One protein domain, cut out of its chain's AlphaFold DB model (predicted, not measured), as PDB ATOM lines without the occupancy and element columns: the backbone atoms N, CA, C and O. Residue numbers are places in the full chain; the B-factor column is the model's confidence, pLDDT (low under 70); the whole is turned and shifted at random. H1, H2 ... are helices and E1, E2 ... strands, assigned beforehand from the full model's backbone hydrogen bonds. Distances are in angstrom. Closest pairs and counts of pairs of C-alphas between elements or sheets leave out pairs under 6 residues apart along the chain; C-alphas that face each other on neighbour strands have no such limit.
ATOM      1  N   VAL A  47       8.316  28.383   1.459       51.34
ATOM      2  CA  VAL A  47       7.082  28.936   2.046       51.34
ATOM      3  C   VAL A  47       7.489  29.905   3.166       51.34
ATOM      4  O   VAL A  47       8.320  29.568   4.004       51.34
ATOM      5  N   GLU A  48       6.955  31.131   3.173       43.66
ATOM      6  CA  GLU A  48       7.337  32.194   4.127       43.66
ATOM      7  C   GLU A  48       6.502  32.180   5.428       43.66
ATOM      8  O   GLU A  48       5.511  32.908   5.510       43.66
ATOM      9  N   ASP A  49       6.886  31.382   6.436       45.28
ATOM     10  CA  ASP A  49       6.132  31.287   7.705       45.28
ATOM     11  C   ASP A  49       5.888  32.673   8.329       45.28
ATOM     12  O   ASP A  49       6.814  33.450   8.582       45.28
ATOM     13  N   GLU A  50       4.615  32.992   8.575       42.56
ATOM     14  CA  GLU A  50       4.201  34.316   9.051       42.56
ATOM     15  C   GLU A  50       4.183  34.473  10.569       42.56
ATOM     16  O   GLU A  50       4.106  35.597  11.077       42.56
ATOM     17  N   GLU A  51       4.247  33.370  11.308       38.50
ATOM     18  CA  GLU A  51       4.221  33.429  12.755       38.50
ATOM     19  C   GLU A  51       5.528  34.011  13.309       38.50
ATOM     20  O   GLU A  51       6.473  33.305  13.654       38.50
ATOM     21  N   ASN A  52       5.473  35.312  13.608       42.69
ATOM     22  CA  ASN A  52       6.099  35.887  14.803       42.69
ATOM     23  C   ASN A  52       5.486  35.282  16.093       42.69
ATOM     24  O   ASN A  52       5.216  35.996  17.063       42.69
ATOM     25  N   GLN A  53       5.285  33.960  16.146       40.38
ATOM     26  CA  GLN A  53       5.315  33.266  17.421       40.38
ATOM     27  C   GLN A  53       6.676  33.554  18.053       40.38
ATOM     28  O   GLN A  53       7.710  33.624  17.385       40.38
ATOM     29  N   ILE A  54       6.691  33.644  19.376       41.38
ATOM     30  CA  ILE A  54       7.879  33.904  20.202       41.38
ATOM     31  C   ILE A  54       8.887  32.712  20.154       41.38
ATOM     32  O   ILE A  54       9.830  32.627  20.934       41.38
ATOM     33  N   LEU A  55       8.717  31.773  19.211       43.94
ATOM     34  CA  LEU A  55       9.225  30.400  19.251       43.94
ATOM     35  C   LEU A  55      10.224  30.003  18.149       43.94
ATOM     36  O   LEU A  55      10.661  28.850  18.148       43.94
ATOM     37  N   LEU A  56      10.679  30.921  17.284       45.81
ATOM     38  CA  LEU A  56      11.862  30.657  16.441       45.81
ATOM     39  C   LEU A  56      13.139  31.390  16.855       45.81
ATOM     40  O   LEU A  56      14.209  30.913  16.499       45.81
ATOM     41  N   ASP A  57      13.101  32.446  17.669       45.88
ATOM     42  CA  ASP A  57      14.335  33.155  18.044       45.88
ATOM     43  C   ASP A  57      15.308  32.238  18.823       45.88
ATOM     44  O   ASP A  57      16.504  32.224  18.549       45.88
ATOM     45  N   TYR A  58      14.797  31.361  19.699       46.12
ATOM     46  CA  TYR A  58      15.592  30.332  20.394       46.12
ATOM     47  C   TYR A  58      16.050  29.184  19.471       46.12
ATOM     48  O   TYR A  58      17.182  28.719  19.582       46.12
ATOM     49  N   ARG A  59      15.213  28.736  18.521       47.50
ATOM     50  CA  ARG A  59      15.590  27.675  17.565       47.50
ATOM     51  C   ARG A  59      16.625  28.159  16.552       47.50
ATOM     52  O   ARG A  59      17.604  27.457  16.333       47.50
ATOM     53  N   ILE A  60      16.464  29.363  16.006       48.34
ATOM     54  CA  ILE A  60      17.460  29.992  15.134       48.34
ATOM     55  C   ILE A  60      18.738  30.278  15.942       48.34
ATOM     56  O   ILE A  60      19.811  30.009  15.426       48.34
ATOM     57  N   LYS A  61      18.662  30.692  17.222       47.41
ATOM     58  CA  LYS A  61      19.847  30.830  18.104       47.41
ATOM     59  C   LYS A  61      20.592  29.531  18.402       47.41
ATOM     60  O   LYS A  61      21.802  29.579  18.600       47.41
ATOM     61  N   ASN A  62      19.898  28.395  18.426       52.38
ATOM     62  CA  ASN A  62      20.518  27.092  18.664       52.38
ATOM     63  C   ASN A  62      20.995  26.409  17.367       52.38
ATOM     64  O   ASN A  62      21.954  25.645  17.405       52.38
ATOM     65  N   ALA A  63      20.340  26.665  16.229       53.16
ATOM     66  CA  ALA A  63      20.712  26.114  14.921       53.16
ATOM     67  C   ALA A  63      21.779  26.959  14.202       53.16
ATOM     68  O   ALA A  63      22.640  26.427  13.505       53.16
ATOM     69  N   ILE A  64      21.736  28.279  14.391       50.69
ATOM     70  CA  ILE A  64      22.707  29.244  13.889       50.69
ATOM     71  C   ILE A  64      23.362  29.893  15.107       50.69
ATOM     72  O   ILE A  64      22.719  30.645  15.837       50.69
ATOM     73  N   ASN A  65      24.659  29.645  15.303       57.00
ATOM     74  CA  ASN A  65      25.455  30.337  16.318       57.00
ATOM     75  C   ASN A  65      25.490  31.843  16.006       57.00
ATOM     76  O   ASN A  65      26.387  32.317  15.300       57.00
ATOM     77  N   PHE A  66      24.518  32.607  16.516       52.84
ATOM     78  CA  PHE A  66      24.560  34.058  16.400       52.84
ATOM     79  C   PHE A  66      25.814  34.569  17.112       52.84
ATOM     80  O   PHE A  66      26.059  34.217  18.270       52.84
ATOM     81  N   PRO A  67      26.615  35.416  16.450       53.25
ATOM     82  CA  PRO A  67      27.765  36.015  17.091       53.25
ATOM     83  C   PRO A  67      27.287  36.895  18.245       53.25
ATOM     84  O   PRO A  67      26.369  37.704  18.083       53.25
ATOM     85  N   GLN A  68      27.930  36.751  19.405       58.19
ATOM     86  CA  GLN A  68      27.711  37.653  20.531       58.19
ATOM     87  C   GLN A  68      27.921  39.106  20.085       58.19
ATOM     88  O   GLN A  68      28.780  39.388  19.243       58.19
ATOM     89  N   ALA A  69      27.135  40.026  20.653       54.47
ATOM     90  CA  ALA A  69      27.236  41.449  20.355       54.47
ATOM     91  C   ALA A  69      28.652  41.951  20.686       54.47
ATOM     92  O   ALA A  69      29.028  42.120  21.843       54.47
ATOM     93  N   SER A  70      29.445  42.143  19.636       60.69
ATOM     94  CA  SER A  70      30.880  42.400  19.690       60.69
ATOM     95  C   SER A  70      31.160  43.816  19.201       60.69
ATOM     96  O   SER A  70      30.626  44.236  18.174       60.69
ATOM     97  N   GLN A  71      32.051  44.537  19.888       59.12
ATOM     98  CA  GLN A  71      32.562  45.828  19.402       59.12
ATOM     99  C   GLN A  71      33.373  45.681  18.098       59.12
ATOM    100  O   GLN A  71      33.541  46.643  17.351       59.12
ATOM    101  N   TYR A  72      33.849  44.470  17.794       58.28
ATOM    102  CA  TYR A  72      34.568  44.134  16.570       58.28
ATOM    103  C   TYR A  72      33.613  43.625  15.485       58.28
ATOM    104  O   TYR A  72      32.823  42.705  15.709       58.28
ATOM    105  N   SER A  73      33.727  44.188  14.280       65.38
ATOM    106  CA  SER A  73      32.944  43.778  13.110       65.38
ATOM    107  C   SER A  73      33.339  42.388  12.598       65.38
ATOM    108  O   SER A  73      34.526  42.108  12.430       65.38
ATOM    109  N   LEU A  74      32.352  41.567  12.230       68.75
ATOM    110  CA  LEU A  74      32.571  40.235  11.654       68.75
ATOM    111  C   LEU A  74      33.374  40.279  10.346       68.75
ATOM    112  O   LEU A  74      33.090  41.073   9.439       68.75
ATOM    113  N   ASN A  75      34.327  39.353  10.190       72.94
ATOM    114  CA  ASN A  75      35.024  39.184   8.921       72.94
ATOM    115  C   ASN A  75      34.142  38.441   7.908       72.94
ATOM    116  O   ASN A  75      34.203  37.221   7.770       72.94
ATOM    117  N   LYS A  76      33.400  39.216   7.115       69.81
ATOM    118  CA  LYS A  76      32.498  38.744   6.052       69.81
ATOM    119  C   LYS A  76      33.096  37.769   5.020       69.81
ATOM    120  O   LYS A  76      32.331  37.229   4.225       69.81
ATOM    121  N   PHE A  77      34.420  37.606   4.956       70.69
ATOM    122  CA  PHE A  77      35.102  36.657   4.064       70.69
ATOM    123  C   PHE A  77      35.418  35.310   4.730       70.69
ATOM    124  O   PHE A  77      35.736  34.354   4.035       70.69
ATOM    125  N   GLN A  78      35.373  35.244   6.063       72.88
ATOM    126  CA  GLN A  78      35.730  34.064   6.856       72.88
ATOM    127  C   GLN A  78      34.548  33.511   7.660       72.88
ATOM    128  O   GLN A  78      34.534  32.309   7.926       72.88
ATOM    129  N   THR A  79      33.571  34.349   8.023       79.75
ATOM    130  CA  THR A  79      32.320  33.936   8.679       79.75
ATOM    131  C   THR A  79      31.546  32.948   7.804       79.75
ATOM    132  O   THR A  79      31.269  33.240   6.642       79.75
ATOM    133  N   ASP A  80      31.228  31.790   8.378       81.19
ATOM    134  CA  ASP A  80      30.368  30.758   7.790       81.19
ATOM    135  C   ASP A  80      28.883  31.131   7.964       81.19
ATOM    136  O   ASP A  80      28.554  31.867   8.896       81.19
ATOM    137  N   ALA A  81      28.003  30.660   7.072       80.50
ATOM    138  CA  ALA A  81      26.549  30.926   7.096       80.50
ATOM    139  C   ALA A  81      26.155  32.417   7.283       80.50
ATOM    140  O   ALA A  81      25.190  32.774   7.968       80.50
ATOM    141  N   LEU A  82      26.929  33.327   6.683       85.00
ATOM    142  CA  LEU A  82      26.783  34.770   6.870       85.00
ATOM    143  C   LEU A  82      25.460  35.315   6.312       85.00
ATOM    144  O   LEU A  82      24.977  36.336   6.803       85.00
ATOM    145  N   TYR A  83      24.891  34.706   5.269       85.94
ATOM    146  CA  TYR A  83      23.683  35.244   4.635       85.94
ATOM    147  C   TYR A  83      22.475  34.932   5.516       85.94
ATOM    148  O   TYR A  83      21.597  35.780   5.673       85.94
ATOM    149  N   SER A  84      22.510  33.773   6.170       84.88
ATOM    150  CA  SER A  84      21.552  33.324   7.174       84.88
ATOM    151  C   SER A  84      21.599  34.199   8.428       84.88
ATOM    152  O   SER A  84      20.565  34.650   8.910       84.88
ATOM    153  N   LEU A  85      22.804  34.563   8.880       81.69
ATOM    154  CA  LEU A  85      23.001  35.546   9.952       81.69
ATOM    155  C   LEU A  85      22.504  36.960   9.587       81.69
ATOM    156  O   LEU A  85      21.975  37.666  10.443       81.69
ATOM    157  N   ALA A  86      22.691  37.402   8.339       83.62
ATOM    158  CA  ALA A  86      22.354  38.764   7.908       83.62
ATOM    159  C   ALA A  86      20.883  38.944   7.481       83.62
ATOM    160  O   ALA A  86      20.341  40.046   7.592       83.62
ATOM    161  N   PHE A  87      20.244  37.887   6.978       86.50
ATOM    162  CA  PHE A  87      18.864  37.887   6.491       86.50
ATOM    163  C   PHE A  87      18.121  36.619   6.947       86.50
ATOM    164  O   PHE A  87      17.662  35.860   6.095       86.50
ATOM    165  N   PRO A  88      17.937  36.389   8.263       82.31
ATOM    166  CA  PRO A  88      17.318  35.161   8.772       82.31
ATOM    167  C   PRO A  88      15.922  34.911   8.185       82.31
ATOM    168  O   PRO A  88      15.578  33.776   7.889       82.31
ATOM    169  N   LYS A  89      15.153  35.969   7.884       82.06
ATOM    170  CA  LYS A  89      13.852  35.850   7.202       82.06
ATOM    171  C   LYS A  89      13.934  35.263   5.777       82.06
ATOM    172  O   LYS A  89      12.984  34.640   5.323       82.06
ATOM    173  N   LEU A  90      15.041  35.475   5.062       84.25
ATOM    174  CA  LEU A  90      15.259  34.922   3.717       84.25
ATOM    175  C   LEU A  90      15.929  33.538   3.744       84.25
ATOM    176  O   LEU A  90      16.023  32.899   2.705       84.25
ATOM    177  N   PHE A  91      16.429  33.096   4.900       84.56
ATOM    178  CA  PHE A  91      17.180  31.850   5.063       84.56
ATOM    179  C   PHE A  91      16.891  31.218   6.445       84.56
ATOM    180  O   PHE A  91      17.830  31.002   7.215       84.56
ATOM    181  N   PRO A  92      15.624  30.932   6.812       76.00
ATOM    182  CA  PRO A  92      15.272  30.532   8.182       76.00
ATOM    183  C   PRO A  92      15.933  29.216   8.618       76.00
ATOM    184  O   PRO A  92      16.283  29.065   9.785       76.00
ATOM    185  N   ASN A  93      16.179  28.308   7.668       76.00
ATOM    186  CA  ASN A  93      16.848  27.021   7.895       76.00
ATOM    187  C   ASN A  93      18.358  27.053   7.575       76.00
ATOM    188  O   ASN A  93      19.052  26.050   7.717       76.00
ATOM    189  N   GLY A  94      18.883  28.184   7.087       72.38
ATOM    190  CA  GLY A  94      20.252  28.295   6.564       72.38
ATOM    191  C   GLY A  94      20.524  27.522   5.262       72.38
ATOM    192  O   GLY A  94      21.681  27.312   4.878       72.38
ATOM    193  N   ASP A  95      19.471  27.077   4.576       73.88
ATOM    194  CA  ASP A  95      19.559  26.391   3.289       73.88
ATOM    195  C   ASP A  95      19.685  27.386   2.131       73.88
ATOM    196  O   ASP A  95      19.130  28.483   2.156       73.88
ATOM    197  N   GLY A  96      20.463  27.020   1.110       75.06
ATOM    198  CA  GLY A  96      20.756  27.901  -0.025       75.06
ATOM    199  C   GLY A  96      21.747  29.042   0.260       75.06
ATOM    200  O   GLY A  96      22.003  29.835  -0.643       75.06
ATOM    201  N   ASP A  97      22.333  29.127   1.463       83.25
ATOM    202  CA  ASP A  97      23.377  30.105   1.807       83.25
ATOM    203  C   ASP A  97      24.711  29.782   1.086       83.25
ATOM    204  O   ASP A  97      25.384  28.811   1.444       83.25
ATOM    205  N   PRO A  98      25.165  30.596   0.106       80.50
ATOM    206  CA  PRO A  98      26.406  30.360  -0.636       80.50
ATOM    207  C   PRO A  98      27.688  30.543   0.191       80.50
ATOM    208  O   PRO A  98      28.773  30.277  -0.318       80.50
ATOM    209  N   THR A  99      27.598  31.031   1.436       81.00
ATOM    210  CA  THR A  99      28.745  31.119   2.358       81.00
ATOM    211  C   THR A  99      28.874  29.931   3.302       81.00
ATOM    212  O   THR A  99      29.854  29.879   4.041       81.00
ATOM    213  N   ARG A 100      27.938  28.970   3.261       80.56
ATOM    214  CA  ARG A 100      27.996  27.731   4.045       80.56
ATOM    215  C   ARG A 100      29.079  26.798   3.494       80.56
ATOM    216  O   ARG A 100      28.938  26.221   2.419       80.56
ATOM    217  N   LYS A 101      30.167  26.620   4.245       72.50
ATOM    218  CA  LYS A 101      31.353  25.840   3.832       72.50
ATOM    219  C   LYS A 101      31.116  24.330   3.768       72.50
ATOM    220  O   LYS A 101      31.860  23.637   3.087       72.50
ATOM    221  N   ALA A 102      30.090  23.826   4.451       66.44
ATOM    222  CA  ALA A 102      29.763  22.399   4.548       66.44
ATOM    223  C   ALA A 102      29.020  21.817   3.318       66.44
ATOM    224  O   ALA A 102      28.381  20.772   3.421       66.44
ATOM    225  N   GLY A 103      29.042  22.495   2.165       63.44
ATOM    226  CA  GLY A 103      28.357  22.045   0.948       63.44
ATOM    227  C   GLY A 103      29.126  20.966   0.174       63.44
ATOM    228  O   GLY A 103      30.330  21.085  -0.031       63.44
ATOM    229  N   ILE A 104      28.412  19.956  -0.341       65.88
ATOM    230  CA  ILE A 104      28.976  18.851  -1.151       65.88
ATOM    231  C   ILE A 104      29.622  19.359  -2.458       65.88
ATOM    232  O   ILE A 104      30.566  18.764  -2.971       65.88
ATOM    233  N   LYS A 105      29.117  20.468  -3.015       70.94
ATOM    234  CA  LYS A 105      29.656  21.125  -4.215       70.94
ATOM    235  C   LYS A 105      29.923  22.598  -3.924       70.94
ATOM    236  O   LYS A 105      29.045  23.303  -3.434       70.94
ATOM    237  N   HIS A 106      31.111  23.079  -4.286       73.38
ATOM    238  CA  HIS A 106      31.456  24.494  -4.178       73.38
ATOM    239  C   HIS A 106      30.713  25.324  -5.242       73.38
ATOM    240  O   HIS A 106      31.016  25.248  -6.435       73.38
ATOM    241  N   VAL A 107      29.773  26.163  -4.805       77.25
ATOM    242  CA  VAL A 107      29.030  27.108  -5.652       77.25
ATOM    243  C   VAL A 107      29.594  28.514  -5.455       77.25
ATOM    244  O   VAL A 107      29.701  28.998  -4.334       77.25
ATOM    245  N   SER A 108      29.949  29.207  -6.543       81.44
ATOM    246  CA  SER A 108      30.415  30.599  -6.436       81.44
ATOM    247  C   SER A 108      29.293  31.533  -5.963       81.44
ATOM    248  O   SER A 108      28.158  31.404  -6.421       81.44
ATOM    249  N   GLU A 109      29.608  32.536  -5.131       80.75
ATOM    250  CA  GLU A 109      28.612  33.511  -4.645       80.75
ATOM    251  C   GLU A 109      27.818  34.172  -5.787       80.75
ATOM    252  O   GLU A 109      26.628  34.431  -5.640       80.75
ATOM    253  N   ALA A 110      28.453  34.426  -6.937       82.50
ATOM    254  CA  ALA A 110      27.795  35.019  -8.101       82.50
ATOM    255  C   ALA A 110      26.729  34.092  -8.710       82.50
ATOM    256  O   ALA A 110      25.649  34.560  -9.068       82.50
ATOM    257  N   LEU A 111      27.005  32.786  -8.784       83.44
ATOM    258  CA  LEU A 111      26.024  31.795  -9.226       83.44
ATOM    259  C   LEU A 111      24.914  31.628  -8.179       83.44
ATOM    260  O   LEU A 111      23.740  31.651  -8.536       83.44
ATOM    261  N   GLY A 112      25.271  31.574  -6.891       86.12
ATOM    262  CA  GLY A 112      24.310  31.543  -5.785       86.12
ATOM    263  C   GLY A 112      23.315  32.706  -5.848       86.12
ATOM    264  O   GLY A 112      22.110  32.483  -5.892       86.12
ATOM    265  N   PHE A 113      23.794  33.948  -5.969       88.12
ATOM    266  CA  PHE A 113      22.913  35.109  -6.135       88.12
ATOM    267  C   PHE A 113      22.062  35.053  -7.413       88.12
ATOM    268  O   PHE A 113      20.901  35.457  -7.362       88.12
ATOM    269  N   LYS A 114      22.584  34.532  -8.536       86.56
ATOM    270  CA  LYS A 114      21.797  34.345  -9.770       86.56
ATOM    271  C   LYS A 114      20.616  33.390  -9.560       86.56
ATOM    272  O   LYS A 114      19.548  33.654 -10.107       86.56
ATOM    273  N   HIS A 115      20.785  32.326  -8.771       87.88
ATOM    274  CA  HIS A 115      19.686  31.426  -8.406       87.88
ATOM    275  C   HIS A 115      18.709  32.087  -7.430       87.88
ATOM    276  O   HIS A 115      17.526  32.156  -7.739       87.88
ATOM    277  N   LEU A 116      19.193  32.670  -6.326       89.81
ATOM    278  CA  LEU A 116      18.342  33.318  -5.312       89.81
ATOM    279  C   LEU A 116      17.466  34.440  -5.898       89.81
ATOM    280  O   LEU A 116      16.305  34.582  -5.526       89.81
ATOM    281  N   MET A 117      17.980  35.209  -6.865       87.88
ATOM    282  CA  MET A 117      17.213  36.241  -7.583       87.88
ATOM    283  C   MET A 117      16.100  35.688  -8.491       87.88
ATOM    284  O   MET A 117      15.274  36.471  -8.952       87.88
ATOM    285  N   LYS A 118      16.086  34.378  -8.768       87.88
ATOM    286  CA  LYS A 118      15.044  33.667  -9.527       87.88
ATOM    287  C   LYS A 118      14.189  32.739  -8.656       87.88
ATOM    288  O   LYS A 118      13.168  32.256  -9.133       87.88
ATOM    289  N   SER A 119      14.595  32.476  -7.414       87.00
ATOM    290  CA  SER A 119      13.872  31.613  -6.483       87.00
ATOM    291  C   SER A 119      12.515  32.210  -6.110       87.00
ATOM    292  O   SER A 119      12.412  33.381  -5.731       87.00
ATOM    293  N   VAL A 120      11.485  31.372  -6.198       85.69
ATOM    294  CA  VAL A 120      10.100  31.714  -5.878       85.69
ATOM    295  C   VAL A 120       9.778  31.253  -4.457       85.69
ATOM    296  O   VAL A 120      10.136  30.152  -4.041       85.69
ATOM    297  N   ALA A 121       9.096  32.120  -3.723       84.25
ATOM    298  CA  ALA A 121       8.506  31.867  -2.424       84.25
ATOM    299  C   ALA A 121       6.975  31.878  -2.533       84.25
ATOM    300  O   ALA A 121       6.431  32.572  -3.388       84.25
ATOM    301  N   LYS A 122       6.276  31.166  -1.654       83.44
ATOM    302  CA  LYS A 122       4.818  31.208  -1.504       83.44
ATOM    303  C   LYS A 122       4.470  31.909  -0.191       83.44
ATOM    304  O   LYS A 122       5.067  31.612   0.846       83.44
ATOM    305  N   SER A 123       3.551  32.870  -0.233       77.25
ATOM    306  CA  SER A 123       3.111  33.602   0.957       77.25
ATOM    307  C   SER A 123       1.921  32.907   1.617       77.25
ATOM    308  O   SER A 123       0.939  32.590   0.951       77.25
ATOM    309  N   TYR A 124       1.970  32.720   2.938       70.62
ATOM    310  CA  TYR A 124       0.901  32.052   3.692       70.62
ATOM    311  C   TYR A 124      -0.398  32.872   3.781       70.62
ATOM    312  O   TYR A 124      -1.456  32.310   4.043       70.62
ATOM    313  N   LYS A 125      -0.345  34.197   3.576       69.56
ATOM    314  CA  LYS A 125      -1.513  35.089   3.728       69.56
ATOM    315  C   LYS A 125      -2.549  34.955   2.615       69.56
ATOM    316  O   LYS A 125      -3.737  35.136   2.859       69.56
ATOM    317  N   ASN A 126      -2.081  34.757   1.388       73.75
ATOM    318  CA  ASN A 126      -2.885  34.811   0.166       73.75
ATOM    319  C   ASN A 126      -2.581  33.658  -0.802       73.75
ATOM    320  O   ASN A 126      -3.114  33.643  -1.904       73.75
ATOM    321  N   ASP A 127      -1.729  32.711  -0.396       77.75
ATOM    322  CA  ASP A 127      -1.272  31.567  -1.192       77.75
ATOM    323  C   ASP A 127      -0.535  31.957  -2.498       77.75
ATOM    324  O   ASP A 127      -0.266  31.117  -3.358       77.75
ATOM    325  N   GLU A 128      -0.161  33.234  -2.648       81.12
ATOM    326  CA  GLU A 128       0.472  33.763  -3.856       81.12
ATOM    327  C   GLU A 128       1.983  33.502  -3.890       81.12
ATOM    328  O   GLU A 128       2.709  33.659  -2.901       81.12
ATOM    329  N   PHE A 129       2.473  33.177  -5.084       86.06
ATOM    330  CA  PHE A 129       3.895  33.090  -5.390       86.06
ATOM    331  C   PHE A 129       4.525  34.479  -5.559       86.06
ATOM    332  O   PHE A 129       3.945  35.350  -6.201       86.06
ATOM    333  N   TYR A 130       5.738  34.691  -5.045       87.56
ATOM    334  CA  TYR A 130       6.503  35.934  -5.188       87.56
ATOM    335  C   TYR A 130       8.020  35.696  -5.055       87.56
ATOM    336  O   TYR A 130       8.465  34.692  -4.512       87.56
ATOM    337  N   TYR A 131       8.855  36.634  -5.508       90.44
ATOM    338  CA  TYR A 131      10.318  36.475  -5.474       90.44
ATOM    339  C   TYR A 131      10.938  37.081  -4.207       90.44
ATOM    340  O   TYR A 131      11.238  38.274  -4.176       90.44
ATOM    341  N   ALA A 132      11.161  36.290  -3.152       88.31
ATOM    342  CA  ALA A 132      11.561  36.814  -1.837       88.31
ATOM    343  C   ALA A 132      12.852  37.655  -1.845       88.31
ATOM    344  O   ALA A 132      12.844  38.827  -1.449       88.31
ATOM    345  N   TRP A 133      13.952  37.108  -2.365       90.62
ATOM    346  CA  TRP A 133      15.242  37.805  -2.445       90.62
ATOM    347  C   TRP A 133      15.209  39.013  -3.390       90.62
ATOM    348  O   TRP A 133      15.804  40.052  -3.091       90.62
ATOM    349  N   ALA A 134      14.487  38.901  -4.509       88.19
ATOM    350  CA  ALA A 134      14.381  39.965  -5.502       88.19
ATOM    351  C   ALA A 134      13.385  41.072  -5.111       88.19
ATOM    352  O   ALA A 134      13.518  42.196  -5.592       88.19
ATOM    353  N   LYS A 135      12.449  40.803  -4.195       88.12
ATOM    354  CA  LYS A 135      11.573  41.797  -3.561       88.12
ATOM    355  C   LYS A 135      12.289  42.526  -2.430       88.12
ATOM    356  O   LYS A 135      12.256  43.756  -2.374       88.12
ATOM    357  N   HIS A 136      13.020  41.801  -1.579       89.06
ATOM    358  CA  HIS A 136      13.612  42.342  -0.355       89.06
ATOM    359  C   HIS A 136      14.511  43.572  -0.598       89.06
ATOM    360  O   HIS A 136      15.594  43.485  -1.186       89.06
ATOM    361  N   GLN A 137      14.070  44.727  -0.083       83.38
ATOM    362  CA  GLN A 137      14.636  46.050  -0.381       83.38
ATOM    363  C   GLN A 137      16.152  46.137  -0.169       83.38
ATOM    364  O   GLN A 137      16.843  46.749  -0.974       83.38
ATOM    365  N   ARG A 138      16.686  45.507   0.888       86.12
ATOM    366  CA  ARG A 138      18.116  45.585   1.248       86.12
ATOM    367  C   ARG A 138      18.977  44.461   0.665       86.12
ATOM    368  O   ARG A 138      20.185  44.645   0.541       86.12
TER     369      ARG A 138
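AT A GLANCE: This is residues 47 to 138 of the 636 residues of the protein "Hypothetical protein" of Brachionus calyciflorus (UniProt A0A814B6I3). A loop-rich body with little regular structure has H2 near its middle, H1 and H3 on opposite sides, and residues 68 to 73 sticking out. Of 92 printed residues, 27 are in named elements, mostly helix, in order H1, H2, H3, E1, H4. It is only just compact, close to loose: radius of gyration of the C-alphas 14.3 A, spans 41 by 34 by 27 A.

IN THESE COORDINATES: Find C-alpha 109 at (28.612, 33.511, -4.645); from there H3, residues 109 to 116, runs 10.3 A. After it come E1, residues 121 to 123, and H4, residues 132 to 135, ending at (11.573, 41.797, -3.561); before it, H2, residues 82 to 86, and H1, residues 57 to 63.

HOW THE PARTS SIT: H3 and H4 are close but not clearly touching, the closest C-alphas, Leu 116 and Trp 133, 6.2 A apart. H1, H2 and H3 are apart; E1 pairs with no named strand. In H1, H2 and H3 every O i to N i+4 pair is within hydrogen-bond range.

THE WHOLE: The links before and after H2 are long. pLDDT is under 70 in 33 residues, among them 47 to 74.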